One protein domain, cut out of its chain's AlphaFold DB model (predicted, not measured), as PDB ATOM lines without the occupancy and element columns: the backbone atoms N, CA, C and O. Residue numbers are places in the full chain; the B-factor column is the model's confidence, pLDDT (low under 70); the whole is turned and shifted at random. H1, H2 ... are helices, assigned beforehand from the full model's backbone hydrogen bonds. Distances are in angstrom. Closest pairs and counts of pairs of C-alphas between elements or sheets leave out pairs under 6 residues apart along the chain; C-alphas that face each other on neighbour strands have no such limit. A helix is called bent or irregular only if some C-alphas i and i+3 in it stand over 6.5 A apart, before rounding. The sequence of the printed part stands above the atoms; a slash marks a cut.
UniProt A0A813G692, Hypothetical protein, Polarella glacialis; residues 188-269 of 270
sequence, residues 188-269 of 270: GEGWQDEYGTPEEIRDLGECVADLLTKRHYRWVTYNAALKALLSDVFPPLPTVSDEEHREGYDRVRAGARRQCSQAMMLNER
ATOM      1  N   GLY A 188     -19.090 -27.254  17.603       52.25
ATOM      2  CA  GLY A 188     -19.673 -28.183  18.579       52.25
ATOM      3  C   GLY A 188     -19.884 -27.605  19.987       52.25
ATOM      4  O   GLY A 188     -20.241 -28.356  20.891       52.25
ATOM      5  N   GLU A 189     -19.705 -26.292  20.186       53.50
ATOM      6  CA  GLU A 189     -19.878 -25.628  21.493       53.50
ATOM      7  C   GLU A 189     -21.320 -25.159  21.770       53.50
ATOM      8  O   GLU A 189     -21.596 -24.575  22.816       53.50
ATOM      9  N   GLY A 190     -22.265 -25.461  20.874       60.62
ATOM     10  CA  GLY A 190     -23.665 -25.048  21.006       60.62
ATOM     11  C   GLY A 190     -23.890 -23.566  20.688       60.62
ATOM     12  O   GLY A 190     -22.987 -22.855  20.252       60.62
ATOM     13  N   TRP A 191     -25.132 -23.104  20.852       64.75
ATOM     14  CA  TRP A 191     -25.515 -21.716  20.578       64.75
ATOM     15  C   TRP A 191     -24.896 -20.743  21.590       64.75
ATOM     16  O   TRP A 191     -25.005 -20.958  22.799       64.75
ATOM     17  N   GLN A 192     -24.297 -19.655  21.102       64.88
ATOM     18  CA  GLN A 192     -23.764 -18.570  21.927       64.88
ATOM     19  C   GLN A 192     -24.503 -17.272  21.602       64.88
ATOM     20  O   GLN A 192     -24.538 -16.849  20.448       64.88
ATOM     21  N   ASP A 193     -25.089 -16.645  22.622       71.69
ATOM     22  CA  ASP A 193     -25.766 -15.359  22.460       71.69
ATOM     23  C   ASP A 193     -24.755 -14.234  22.208       71.69
ATOM     24  O   ASP A 193     -23.719 -14.138  22.874       71.69
ATOM     25  N   GLU A 194     -25.073 -13.359  21.256       72.44
ATOM     26  CA  GLU A 194     -24.260 -12.187  20.952       72.44
ATOM     27  C   GLU A 194     -24.521 -11.068  21.971       72.44
ATOM     28  O   GLU A 194     -25.659 -10.642  22.182       72.44
ATOM     29  N   TYR A 195     -23.448 -10.550  22.576       73.06
ATOM     30  CA  TYR A 195     -23.498  -9.394  23.471       73.06
ATOM     31  C   TYR A 195     -22.708  -8.235  22.863       73.06
ATOM     32  O   TYR A 195     -21.482  -8.293  22.764       73.06
ATOM     33  N   GLY A 196     -23.415  -7.175  22.466       73.31
ATOM     34  CA  GLY A 196     -22.801  -5.957  21.934       73.31
ATOM     35  C   GLY A 196     -22.057  -5.150  23.001       73.31
ATOM     36  O   GLY A 196     -22.369  -5.201  24.195       73.31
ATOM     37  N   THR A 197     -21.079  -4.360  22.569       78.38
ATOM     38  CA  THR A 197     -20.402  -3.382  23.428       78.38
ATOM     39  C   THR A 197     -21.358  -2.248  23.837       78.38
ATOM     40  O   THR A 197     -22.339  -1.973  23.140       78.38
ATOM     41  N   PRO A 198     -21.090  -1.522  24.943       77.44
ATOM     42  CA  PRO A 198     -21.932  -0.394  25.353       77.44
ATOM     43  C   PRO A 198     -22.091   0.693  24.277       77.44
ATOM     44  O   PRO A 198     -23.128   1.353  24.219       77.44
ATOM     45  N   GLU A 199     -21.081   0.876  23.422       77.44
ATOM     46  CA  GLU A 199     -21.109   1.839  22.318       77.44
ATOM     47  C   GLU A 199     -22.039   1.385  21.187       77.44
ATOM     48  O   GLU A 199     -22.858   2.180  20.731       77.44
ATOM     49  N   GLU A 200     -21.983   0.108  20.798       75.44
ATOM     50  CA  GLU A 200     -22.867  -0.484  19.780       75.44
ATOM     51  C   GLU A 200     -24.331  -0.508  20.239       75.44
ATOM     52  O   GLU A 200     -25.238  -0.193  19.469       75.44
ATOM     53  N   ILE A 201     -24.573  -0.821  21.518       82.62
ATOM     54  CA  ILE A 201     -25.920  -0.780  22.105       82.62
ATOM     55  C   ILE A 201     -26.478   0.646  22.059       82.62
ATOM     56  O   ILE A 201     -27.655   0.844  21.748       82.62
ATOM     57  N   ARG A 202     -25.643   1.649  22.358       83.75
ATOM     58  CA  ARG A 202     -26.048   3.056  22.295       83.75
ATOM     59  C   ARG A 202     -26.346   3.487  20.861       83.75
ATOM     60  O   ARG A 202     -27.395   4.083  20.645       83.75
ATOM     61  N   ASP A 203     -25.476   3.160  19.908       87.56
ATOM     62  CA  ASP A 203     -25.656   3.486  18.487       87.56
ATOM     63  C   ASP A 203     -26.959   2.890  17.923       87.56
ATOM     64  O   ASP A 203     -27.778   3.595  17.326       87.56
ATOM     65  N   LEU A 204     -27.236   1.615  18.222       86.62
ATOM     66  CA  LEU A 204     -28.498   0.970  17.855       86.62
ATOM     67  C   LEU A 204     -29.704   1.674  18.494       86.62
ATOM     68  O   LEU A 204     -30.715   1.912  17.829       86.62
ATOM     69  N   GLY A 205     -29.603   2.022  19.779       88.81
ATOM     70  CA  GLY A 205     -30.643   2.754  20.499       88.81
ATOM     71  C   GLY A 205     -30.929   4.129  19.891       88.81
ATOM     72  O   GLY A 205     -32.096   4.486  19.712       88.81
ATOM     73  N   GLU A 206     -29.885   4.874  19.524       91.44
ATOM     74  CA  GLU A 206     -29.985   6.174  18.851       91.44
ATOM     75  C   GLU A 206     -30.638   6.039  17.470       91.44
ATOM     76  O   GLU A 206     -31.566   6.786  17.151       91.44
ATOM     77  N   CYS A 207     -30.247   5.029  16.689       91.44
ATOM     78  CA  CYS A 207     -30.842   4.732  15.387       91.44
ATOM     79  C   CYS A 207     -32.346   4.419  15.488       91.44
ATOM     80  O   CYS A 207     -33.162   4.979  14.746       91.44
ATOM     81  N   VAL A 208     -32.747   3.564  16.435       90.69
ATOM     82  CA  VAL A 208     -34.163   3.222  16.654       90.69
ATOM     83  C   VAL A 208     -34.954   4.441  17.137       90.69
ATOM     84  O   VAL A 208     -36.069   4.677  16.662       90.69
ATOM     85  N   ALA A 209     -34.390   5.244  18.042       90.88
ATOM     86  CA  ALA A 209     -35.028   6.465  18.529       90.88
ATOM     87  C   ALA A 209     -35.235   7.497  17.405       90.88
ATOM     88  O   ALA A 209     -36.323   8.074  17.291       90.88
ATOM     89  N   ASP A 210     -34.235   7.702  16.544       92.94
ATOM     90  CA  ASP A 210     -34.325   8.591  15.382       92.94
ATOM     91  C   ASP A 210     -35.372   8.092  14.375       92.94
ATOM     92  O   ASP A 210     -36.224   8.863  13.926       92.94
ATOM     93  N   LEU A 211     -35.404   6.784  14.095       91.94
ATOM     94  CA  LEU A 211     -36.403   6.169  13.218       91.94
ATOM     95  C   LEU A 211     -37.835   6.397  13.725       91.94
ATOM     96  O   LEU A 211     -38.713   6.797  12.955       91.94
ATOM     97  N   LEU A 212     -38.081   6.147  15.013       91.69
ATOM     98  CA  LEU A 212     -39.399   6.322  15.625       91.69
ATOM     99  C   LEU A 212     -39.816   7.793  15.655       91.69
ATOM    100  O   LEU A 212     -40.982   8.103  15.408       91.69
ATOM    101  N   THR A 213     -38.866   8.696  15.893       91.62
ATOM    102  CA  THR A 213     -39.100  10.146  15.887       91.62
ATOM    103  C   THR A 213     -39.443  10.648  14.486       91.62
ATOM    104  O   THR A 213     -40.464  11.314  14.310       91.62
ATOM    105  N   LYS A 214     -38.659  10.268  13.467       92.50
ATOM    106  CA  LYS A 214     -38.901  10.626  12.057       92.50
ATOM    107  C   LYS A 214     -40.221  10.082  11.523       92.50
ATOM    108  O   LYS A 214     -40.834  10.706  10.667       92.50
ATOM    109  N   ARG A 215     -40.670   8.931  12.029       89.50
ATOM    110  CA  ARG A 215     -41.972   8.339  11.684       89.50
ATOM    111  C   ARG A 215     -43.109   8.774  12.614       89.50
ATOM    112  O   ARG A 215     -44.183   8.186  12.571       89.50
ATOM    113  N   HIS A 216     -42.884   9.806  13.429       89.62
ATOM    114  CA  HIS A 216     -43.880  10.444  14.293       89.62
ATOM    115  C   HIS A 216     -44.539   9.515  15.331       89.62
ATOM    116  O   HIS A 216     -45.657   9.766  15.785       89.62
ATOM    117  N   TYR A 217     -43.846   8.462  15.769       87.62
ATOM    118  CA  TYR A 217     -44.322   7.617  16.861       87.62
ATOM    119  C   TYR A 217     -44.099   8.296  18.215       87.62
ATOM    120  O   TYR A 217     -43.023   8.817  18.510       87.62
ATOM    121  N   ARG A 218     -45.094   8.226  19.106       88.69
ATOM    122  CA  ARG A 218     -45.000   8.729  20.489       88.69
ATOM    123  C   ARG A 218     -44.274   7.734  21.409       88.69
ATOM    124  O   ARG A 218     -44.830   7.262  22.398       88.69
ATOM    125  N   TRP A 219     -43.028   7.409  21.073       88.19
ATOM    126  CA  TRP A 219     -42.243   6.351  21.723       88.19
ATOM    127  C   TRP A 219     -41.801   6.677  23.160       88.19
ATOM    128  O   TRP A 219     -41.629   5.766  23.968       88.19
ATOM    129  N   VAL A 220     -41.674   7.964  23.505       89.38
ATOM    130  CA  VAL A 220     -41.351   8.413  24.873       89.38
ATOM    131  C   VAL A 220     -42.547   8.218  25.808       89.38
ATOM    132  O   VAL A 220     -42.406   7.670  26.896       89.38
ATOM    133  N   THR A 221     -43.746   8.625  25.375       89.81
ATOM    134  CA  THR A 221     -44.974   8.521  26.185       89.81
ATOM    135  C   THR A 221     -45.429   7.072  26.356       89.81
ATOM    136  O   THR A 221     -45.837   6.683  27.444       89.81
ATOM    137  N   TYR A 222     -45.338   6.260  25.299       89.88
ATOM    138  CA  TYR A 222     -45.812   4.871  25.292       89.88
ATOM    139  C   TYR A 222     -44.658   3.861  25.300       89.88
ATOM    140  O   TYR A 222     -44.723   2.825  24.641       89.88
ATOM    141  N   ASN A 223     -43.596   4.151  26.056       90.19
ATOM    142  CA  ASN A 223     -42.384   3.331  26.075       90.19
ATOM    143  C   ASN A 223     -42.651   1.863  26.455       90.19
ATOM    144  O   ASN A 223     -42.108   0.955  25.832       90.19
ATOM    145  N   ALA A 224     -43.518   1.625  27.444       87.31
ATOM    146  CA  ALA A 224     -43.861   0.274  27.887       87.31
ATOM    147  C   ALA A 224     -44.591  -0.530  26.797       87.31
ATOM    148  O   ALA A 224     -44.234  -1.675  26.534       87.31
ATOM    149  N   ALA A 225     -45.563   0.087  26.118       87.19
ATOM    150  CA  ALA A 225     -46.291  -0.552  25.023       87.19
ATOM    151  C   ALA A 225     -45.380  -0.822  23.815       87.19
ATOM    152  O   ALA A 225     -45.486  -1.867  23.184       87.19
ATOM    153  N   LEU A 226     -44.442   0.086  23.527       87.88
ATOM    154  CA  LEU A 226     -43.444  -0.114  22.478       87.88
ATOM    155  C   LEU A 226     -42.517  -1.297  22.786       87.88
ATOM    156  O   LEU A 226     -42.231  -2.084  21.894       87.88
ATOM    157  N   LYS A 227     -42.064  -1.444  24.036       89.06
ATOM    158  CA  LYS A 227     -41.242  -2.592  24.449       89.06
ATOM    159  C   LYS A 227     -41.991  -3.915  24.302       89.06
ATOM    160  O   LYS A 227     -41.405  -4.878  23.822       89.06
ATOM    161  N   ALA A 228     -43.275  -3.944  24.659       88.50
ATOM    162  CA  ALA A 228     -44.123  -5.113  24.436       88.50
ATOM    163  C   ALA A 228     -44.247  -5.436  22.937       88.50
ATOM    164  O   ALA A 228     -43.986  -6.563  22.535       88.50
ATOM    165  N   LEU A 229     -44.510  -4.425  22.100       86.00
ATOM    166  CA  LEU A 229     -44.572  -4.600  20.646       86.00
ATOM    167  C   LEU A 229     -43.254  -5.135  20.069       86.00
ATOM    168  O   LEU A 229     -43.273  -6.015  19.215       86.00
ATOM    169  N   LEU A 230     -42.108  -4.619  20.520       86.38
ATOM    170  CA  LEU A 230     -40.802  -5.121  20.093       86.38
ATOM    171  C   LEU A 230     -40.608  -6.589  20.494       86.38
ATOM    172  O   LEU A 230     -40.107  -7.362  19.684       86.38
ATOM    173  N   SER A 231     -41.053  -6.989  21.686       87.50
ATOM    174  CA  SER A 231     -41.020  -8.396  22.105       87.50
ATOM    175  C   SER A 231     -41.888  -9.296  21.220       87.50
ATOM    176  O   SER A 231     -41.501 -10.429  20.954       87.50
ATOM    177  N   ASP A 232     -43.037  -8.807  20.751       85.25
ATOM    178  CA  ASP A 232     -43.929  -9.580  19.876       85.25
ATOM    179  C   ASP A 232     -43.378  -9.693  18.446       85.25
ATOM    180  O   ASP A 232     -43.536 -10.718  17.780       85.25
ATOM    181  N   VAL A 233     -42.721  -8.635  17.958       84.56
ATOM    182  CA  VAL A 233     -42.108  -8.592  16.619       84.56
ATOM    183  C   VAL A 233     -40.845  -9.454  16.546       84.56
ATOM    184  O   VAL A 233     -40.546 -10.001  15.483       84.56
ATOM    185  N   PHE A 234     -40.125  -9.600  17.660       87.19
ATOM    186  CA  PHE A 234     -38.902 -10.394  17.767       87.19
ATOM    187  C   PHE A 234     -39.098 -11.589  18.718       87.19
ATOM    188  O   PHE A 234     -38.614 -11.557  19.851       87.19
ATOM    189  N   PRO A 235     -39.798 -12.653  18.278       86.25
ATOM    190  CA  PRO A 235     -39.963 -13.856  19.085       86.25
ATOM    191  C   PRO A 235     -38.622 -14.586  19.281       86.25
ATOM    192  O   PRO A 235     -37.728 -14.461  18.437       86.25
ATOM    193  N   PRO A 236     -38.481 -15.392  20.350       85.38
ATOM    194  CA  PRO A 236     -37.286 -16.201  20.559       85.38
ATOM    195  C   PRO A 236     -37.080 -17.159  19.382       85.38
ATOM    196  O   PRO A 236     -38.009 -17.841  18.940       85.38
ATOM    197  N   LEU A 237     -35.853 -17.194  18.869       85.69
ATOM    198  CA  LEU A 237     -35.465 -18.049  17.753       85.69
ATOM    199  C   LEU A 237     -34.953 -19.404  18.268       85.69
ATOM    200  O   LEU A 237     -34.405 -19.469  19.368       85.69
ATOM    201  N   PRO A 238     -35.124 -20.494  17.498       80.69
ATOM    202  CA  PRO A 238     -34.566 -21.792  17.862       80.69
ATOM    203  C   PRO A 238     -33.031 -21.733  17.888       80.69
ATOM    204  O   PRO A 238     -32.413 -21.087  17.045       80.69
ATOM    205  N   THR A 239     -32.428 -22.411  18.864       79.12
ATOM    206  CA  THR A 239     -30.977 -22.403  19.142       79.12
ATOM    207  C   THR A 239     -30.337 -23.792  19.015       79.12
ATOM    208  O   THR A 239     -29.173 -23.985  19.350       79.12
ATOM    209  N   VAL A 240     -31.100 -24.785  18.544       70.62
ATOM    210  CA  VAL A 240     -30.674 -26.195  18.475       70.62
ATOM    211  C   VAL A 240     -29.732 -26.452  17.293       70.62
ATOM    212  O   VAL A 240     -28.824 -27.272  17.394       70.62
ATOM    213  N   SER A 241     -29.940 -25.751  16.176       67.94
ATOM    214  CA  SER A 241     -29.167 -25.879  14.937       67.94
ATOM    215  C   SER A 241     -29.131 -24.547  14.189       67.94
ATOM    216  O   SER A 241     -30.108 -23.795  14.223       67.94
ATOM    217  N   ASP A 242     -28.038 -24.277  13.471       64.44
ATOM    218  CA  ASP A 242     -27.871 -23.067  12.651       64.44
ATOM    219  C   ASP A 242     -28.917 -22.995  11.543       64.44
ATOM    220  O   ASP A 242     -29.404 -21.920  11.192       64.44
ATOM    221  N   GLU A 243     -29.276 -24.153  10.993       67.12
ATOM    222  CA  GLU A 243     -30.262 -24.251   9.927       67.12
ATOM    223  C   GLU A 243     -31.661 -23.914  10.455       67.12
ATOM    224  O   GLU A 243     -32.339 -23.057   9.887       67.12
ATOM    225  N   GLU A 244     -32.045 -24.460  11.615       71.62
ATOM    226  CA  GLU A 244     -33.312 -24.114  12.273       71.62
ATOM    227  C   GLU A 244     -33.354 -22.639  12.692       71.62
ATOM    228  O   GLU A 244     -34.385 -21.973  12.532       71.62
ATOM    229  N   HIS A 245     -32.238 -22.107  13.200       77.88
ATOM    230  CA  HIS A 245     -32.115 -20.702  13.574       77.88
ATOM    231  C   HIS A 245     -32.309 -19.787  12.365       77.88
ATOM    232  O   HIS A 245     -33.111 -18.849  12.403       77.88
ATOM    233  N   ARG A 246     -31.624 -20.091  11.257       73.12
ATOM    234  CA  ARG A 246     -31.721 -19.349   9.999       73.12
ATOM    235  C   ARG A 246     -33.132 -19.395   9.423       73.12
ATOM    236  O   ARG A 246     -33.657 -18.355   9.028       73.12
ATOM    237  N   GLU A 247     -33.780 -20.557   9.428       75.88
ATOM    238  CA  GLU A 247     -35.179 -20.687   9.012       75.88
ATOM    239  C   GLU A 247     -36.138 -19.907   9.925       75.88
ATOM    240  O   GLU A 247     -37.116 -19.314   9.460       75.88
ATOM    241  N   GLY A 248     -35.882 -19.887  11.236       81.75
ATOM    242  CA  GLY A 248     -36.604 -19.047  12.192       81.75
ATOM    243  C   GLY A 248     -36.469 -17.561  11.858       81.75
ATOM    244  O   GLY A 248     -37.474 -16.857  11.727       81.75
ATOM    245  N   TYR A 249     -35.238 -17.105  11.641       81.88
ATOM    246  CA  TYR A 249     -34.932 -15.724  11.284       81.88
ATOM    247  C   TYR A 249     -35.591 -15.308   9.961       81.88
ATOM    248  O   TYR A 249     -36.262 -14.271   9.882       81.88
ATOM    249  N   ASP A 250     -35.472 -16.136   8.920       80.81
ATOM    250  CA  ASP A 250     -36.063 -15.865   7.610       80.81
ATOM    251  C   ASP A 250     -37.597 -15.812   7.672       80.81
ATOM    252  O   ASP A 250     -38.208 -14.975   6.997       80.81
ATOM    253  N   ARG A 251     -38.235 -16.617   8.534       82.75
ATOM    254  CA  ARG A 251     -39.683 -16.531   8.795       82.75
ATOM    255  C   ARG A 251     -40.083 -15.189   9.403       82.75
ATOM    256  O   ARG A 251     -41.013 -14.563   8.888       82.75
ATOM    257  N   VAL A 252     -39.382 -14.720  10.438       84.88
ATOM    258  CA  VAL A 252     -39.650 -13.413  11.073       84.88
ATOM    259  C   VAL A 252     -39.482 -12.284  10.052       84.88
ATOM    260  O   VAL A 252     -40.372 -11.448   9.867       84.88
ATOM    261  N   ARG A 253     -38.385 -12.311   9.289       80.62
ATOM    262  CA  ARG A 253     -38.095 -11.322   8.243       80.62
ATOM    263  C   ARG A 253     -39.144 -11.314   7.129       80.62
ATOM    264  O   ARG A 253     -39.565 -10.244   6.677       80.62
ATOM    265  N   ALA A 254     -39.561 -12.486   6.657       81.50
ATOM    266  CA  ALA A 254     -40.589 -12.613   5.629       81.50
ATOM    267  C   ALA A 254     -41.959 -12.135   6.135       81.50
ATOM    268  O   ALA A 254     -42.677 -11.465   5.389       81.50
ATOM    269  N   GLY A 255     -42.298 -12.423   7.396       83.44
ATOM    270  CA  GLY A 255     -43.510 -11.932   8.055       83.44
ATOM    271  C   GLY A 255     -43.575 -10.405   8.082       83.44
ATOM    272  O   GLY A 255     -44.543  -9.825   7.584       83.44
ATOM    273  N   ALA A 256     -42.504  -9.752   8.542       81.81
ATOM    274  CA  ALA A 256     -42.412  -8.290   8.583       81.81
ATOM    275  C   ALA A 256     -42.571  -7.650   7.189       81.81
ATOM    276  O   ALA A 256     -43.270  -6.648   7.025       81.81
ATOM    277  N   ARG A 257     -41.976  -8.254   6.150       80.44
ATOM    278  CA  ARG A 257     -42.122  -7.781   4.761       80.44
ATOM    279  C   ARG A 257     -43.553  -7.895   4.240       80.44
ATOM    280  O   ARG A 257     -44.014  -6.967   3.581       80.44
ATOM    281  N   ARG A 258     -44.254  -8.995   4.539       80.94
ATOM    282  CA  ARG A 258     -45.656  -9.198   4.125       80.94
ATOM    283  C   ARG A 258     -46.606  -8.216   4.807       80.94
ATOM    284  O   ARG A 258     -47.504  -7.695   4.156       80.94
ATOM    285  N   GLN A 259     -46.395  -7.935   6.090       77.88
ATOM    286  CA  GLN A 259     -47.185  -6.930   6.807       77.88
ATOM    287  C   GLN A 259     -46.950  -5.524   6.242       77.88
ATOM    288  O   GLN A 259     -47.900  -4.775   6.030       77.88
ATOM    289  N   CYS A 260     -45.696  -5.186   5.925       73.31
ATOM    290  CA  CYS A 260     -45.354  -3.900   5.319       73.31
ATOM    291  C   CYS A 260     -45.979  -3.731   3.920       73.31
ATOM    292  O   CYS A 260     -46.548  -2.681   3.622       73.31
ATOM    293  N   SER A 261     -45.954  -4.776   3.080       72.50
ATOM    294  CA  SER A 261     -46.582  -4.722   1.753       72.50
ATOM    295  C   SER A 261     -48.110  -4.633   1.827       72.50
ATOM    296  O   SER A 261     -48.709  -3.880   1.063       72.50
ATOM    297  N   GLN A 262     -48.754  -5.330   2.767       71.19
ATOM    298  CA  GLN A 262     -50.198  -5.198   3.001       71.19
ATOM    299  C   GLN A 262     -50.585  -3.797   3.493       71.19
ATOM    300  O   GLN A 262     -51.588  -3.252   3.033       71.19
ATOM    301  N   ALA A 263     -49.785  -3.192   4.375       68.31
ATOM    302  CA  ALA A 263     -50.016  -1.834   4.861       68.31
ATOM    303  C   ALA A 263     -49.885  -0.779   3.746       68.31
ATOM    304  O   ALA A 263     -50.688   0.148   3.690       68.31
ATOM    305  N   MET A 264     -48.929  -0.942   2.822       65.06
ATOM    306  CA  MET A 264     -48.809  -0.077   1.638       65.06
ATOM    307  C   MET A 264     -50.012  -0.213   0.691       65.06
ATOM    308  O   MET A 264     -50.571   0.796   0.277       65.06
ATOM    309  N   MET A 265     -50.475  -1.438   0.423       62.19
ATOM    310  CA  MET A 265     -51.624  -1.697  -0.464       62.19
ATOM    311  C   MET A 265     -52.957  -1.146   0.072       62.19
ATOM    312  O   MET A 265     -53.856  -0.838  -0.708       62.19
ATOM    313  N   LEU A 266     -53.112  -1.044   1.396       59.31
ATOM    314  CA  LEU A 266     -54.282  -0.427   2.033       59.31
ATOM    315  C   LEU A 266     -54.263   1.102   1.920       59.31
ATOM    316  O   LEU A 266     -55.323   1.710   1.824       59.31
ATOM    317  N   ASN A 267     -53.075   1.708   1.890       58.47
ATOM    318  CA  ASN A 267     -52.911   3.156   1.794       58.47
ATOM    319  C   ASN A 267     -53.089   3.688   0.357       58.47
ATOM    320  O   ASN A 267     -53.368   4.862   0.184       58.47
ATOM    321  N   GLU A 268     -52.956   2.833  -0.666       55.47
ATOM    322  CA  GLU A 268     -53.219   3.177  -2.079       55.47
ATOM    323  C   GLU A 268     -54.701   3.050  -2.483       55.47
ATOM    324  O   GLU A 268     -55.080   3.442  -3.585       55.47
ATOM    325  N   ARG A 269     -55.549   2.469  -1.621       51.44
ATOM    326  CA  ARG A 269     -56.995   2.297  -1.869       51.44
ATOM    327  C   ARG A 269     -57.875   3.364  -1.204       51.44
ATOM    328  O   ARG A 269     -59.094   3.289  -1.359       51.44
TER     329      ARG A 269
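AT A GLANCE: This is residues 188 to 269 of the 270 residues of the protein "Hypothetical protein" of Polarella glacialis (UniProt A0A813G692). An open, loosely built frame of three helices: H1 and the much longer H3 make two opposite sides with a gap between them and run much the same way, while the shorter H2 crosses from the side of H1 toward H3, set off to one side of them. An extended stretch, residues 188 to 197, leads to H1, the link after H2 runs back along H3 to its beginning, and the two stretches that stick out are residues 197 to 203 and residues 257 to 269. The printed part has 82 residues with three named helices, in the order H1, H2, H3, and no named strand; the class is all helix, with 54 of the 82 residues in helices. The whole is loose, with a radius of gyration of the C-alphas of 16.1 A, and its C-alphas span 50 by 35 by 19 A, an outline that is only just flat.

IN THESE COORDINATES: The printed part begins at Gly 188, with its C-alpha at (-19.673, -28.183, 18.579). The first helix, H1, takes residues 198 to 214, from Pro 198 to Lys 214, and is 24.2 A long from first to last C-alpha. It begins with C-alpha 198 at (-21.932, -0.394, 25.353) and ends with C-alpha 214 at (-38.901, 10.626, 12.057). Residues 215 to 222 lead to H2, which takes residues 223 to 233, from Asn 223 to Val 233, and measures 15.2 A. Residues 234 to 241 lead to H3, which takes residues 242 to 267, from Asp 242 to Asn 267. With 26 residues and 37.8 A from first to last C-alpha, H3 is the longest helix. Its last C-alpha, 267, is at (-52.911, 3.156, 1.794), and residues 268 and 269 follow it.

HOW THE PARTS SIT: H1 touches no helix. H1 and H2 are apart, although they follow each other in the chain; no C-alpha of the one is within 8 A of the other. H1 and H3 are apart by the same measure. H2 and H3 are close but not clearly touching, with 1 pair of C-alphas within 8 A. That closest pair is Val 233, the last residue of H2, and Val 252 of H3, whose C-alphas are 7.7 A apart. The centres of H2 and H3 are 17.4 A apart. Their lines stand at a steep tilt of 64 degrees, and they run opposite ways. No two of the helices form a hairpin. In the backbones of H1, H2 and H3, every O i to N i+4 pair is within hydrogen-bond range, and no helix is bent or irregular.

THE WHOLE: The two C-alphas farthest apart are those of Gly 188 and Arg 269, the first and last printed residues, at 52.3 A. Residues 197 to 203, of which 198 to 203 belong to H1, stand free, and so do residues 257 to 269, of which 257 to 267 belong to H3. Without these stretches the body has 62 residues, spans 44 by 26 by 18 A and has a radius of gyration of 15.0 A. The printed part has no cut. The links from H1 to H2 and from H2 to H3 are both short, with 8 residues in each, and no link is long. The mean pLDDT of the printed part is 79.4; it is 87 in H1, 87 in H2 and 75 in H3. The model's confidence is under 70 in 15 residues: residues 188 to 192, residues 241 to 243 and residues 263 to 269.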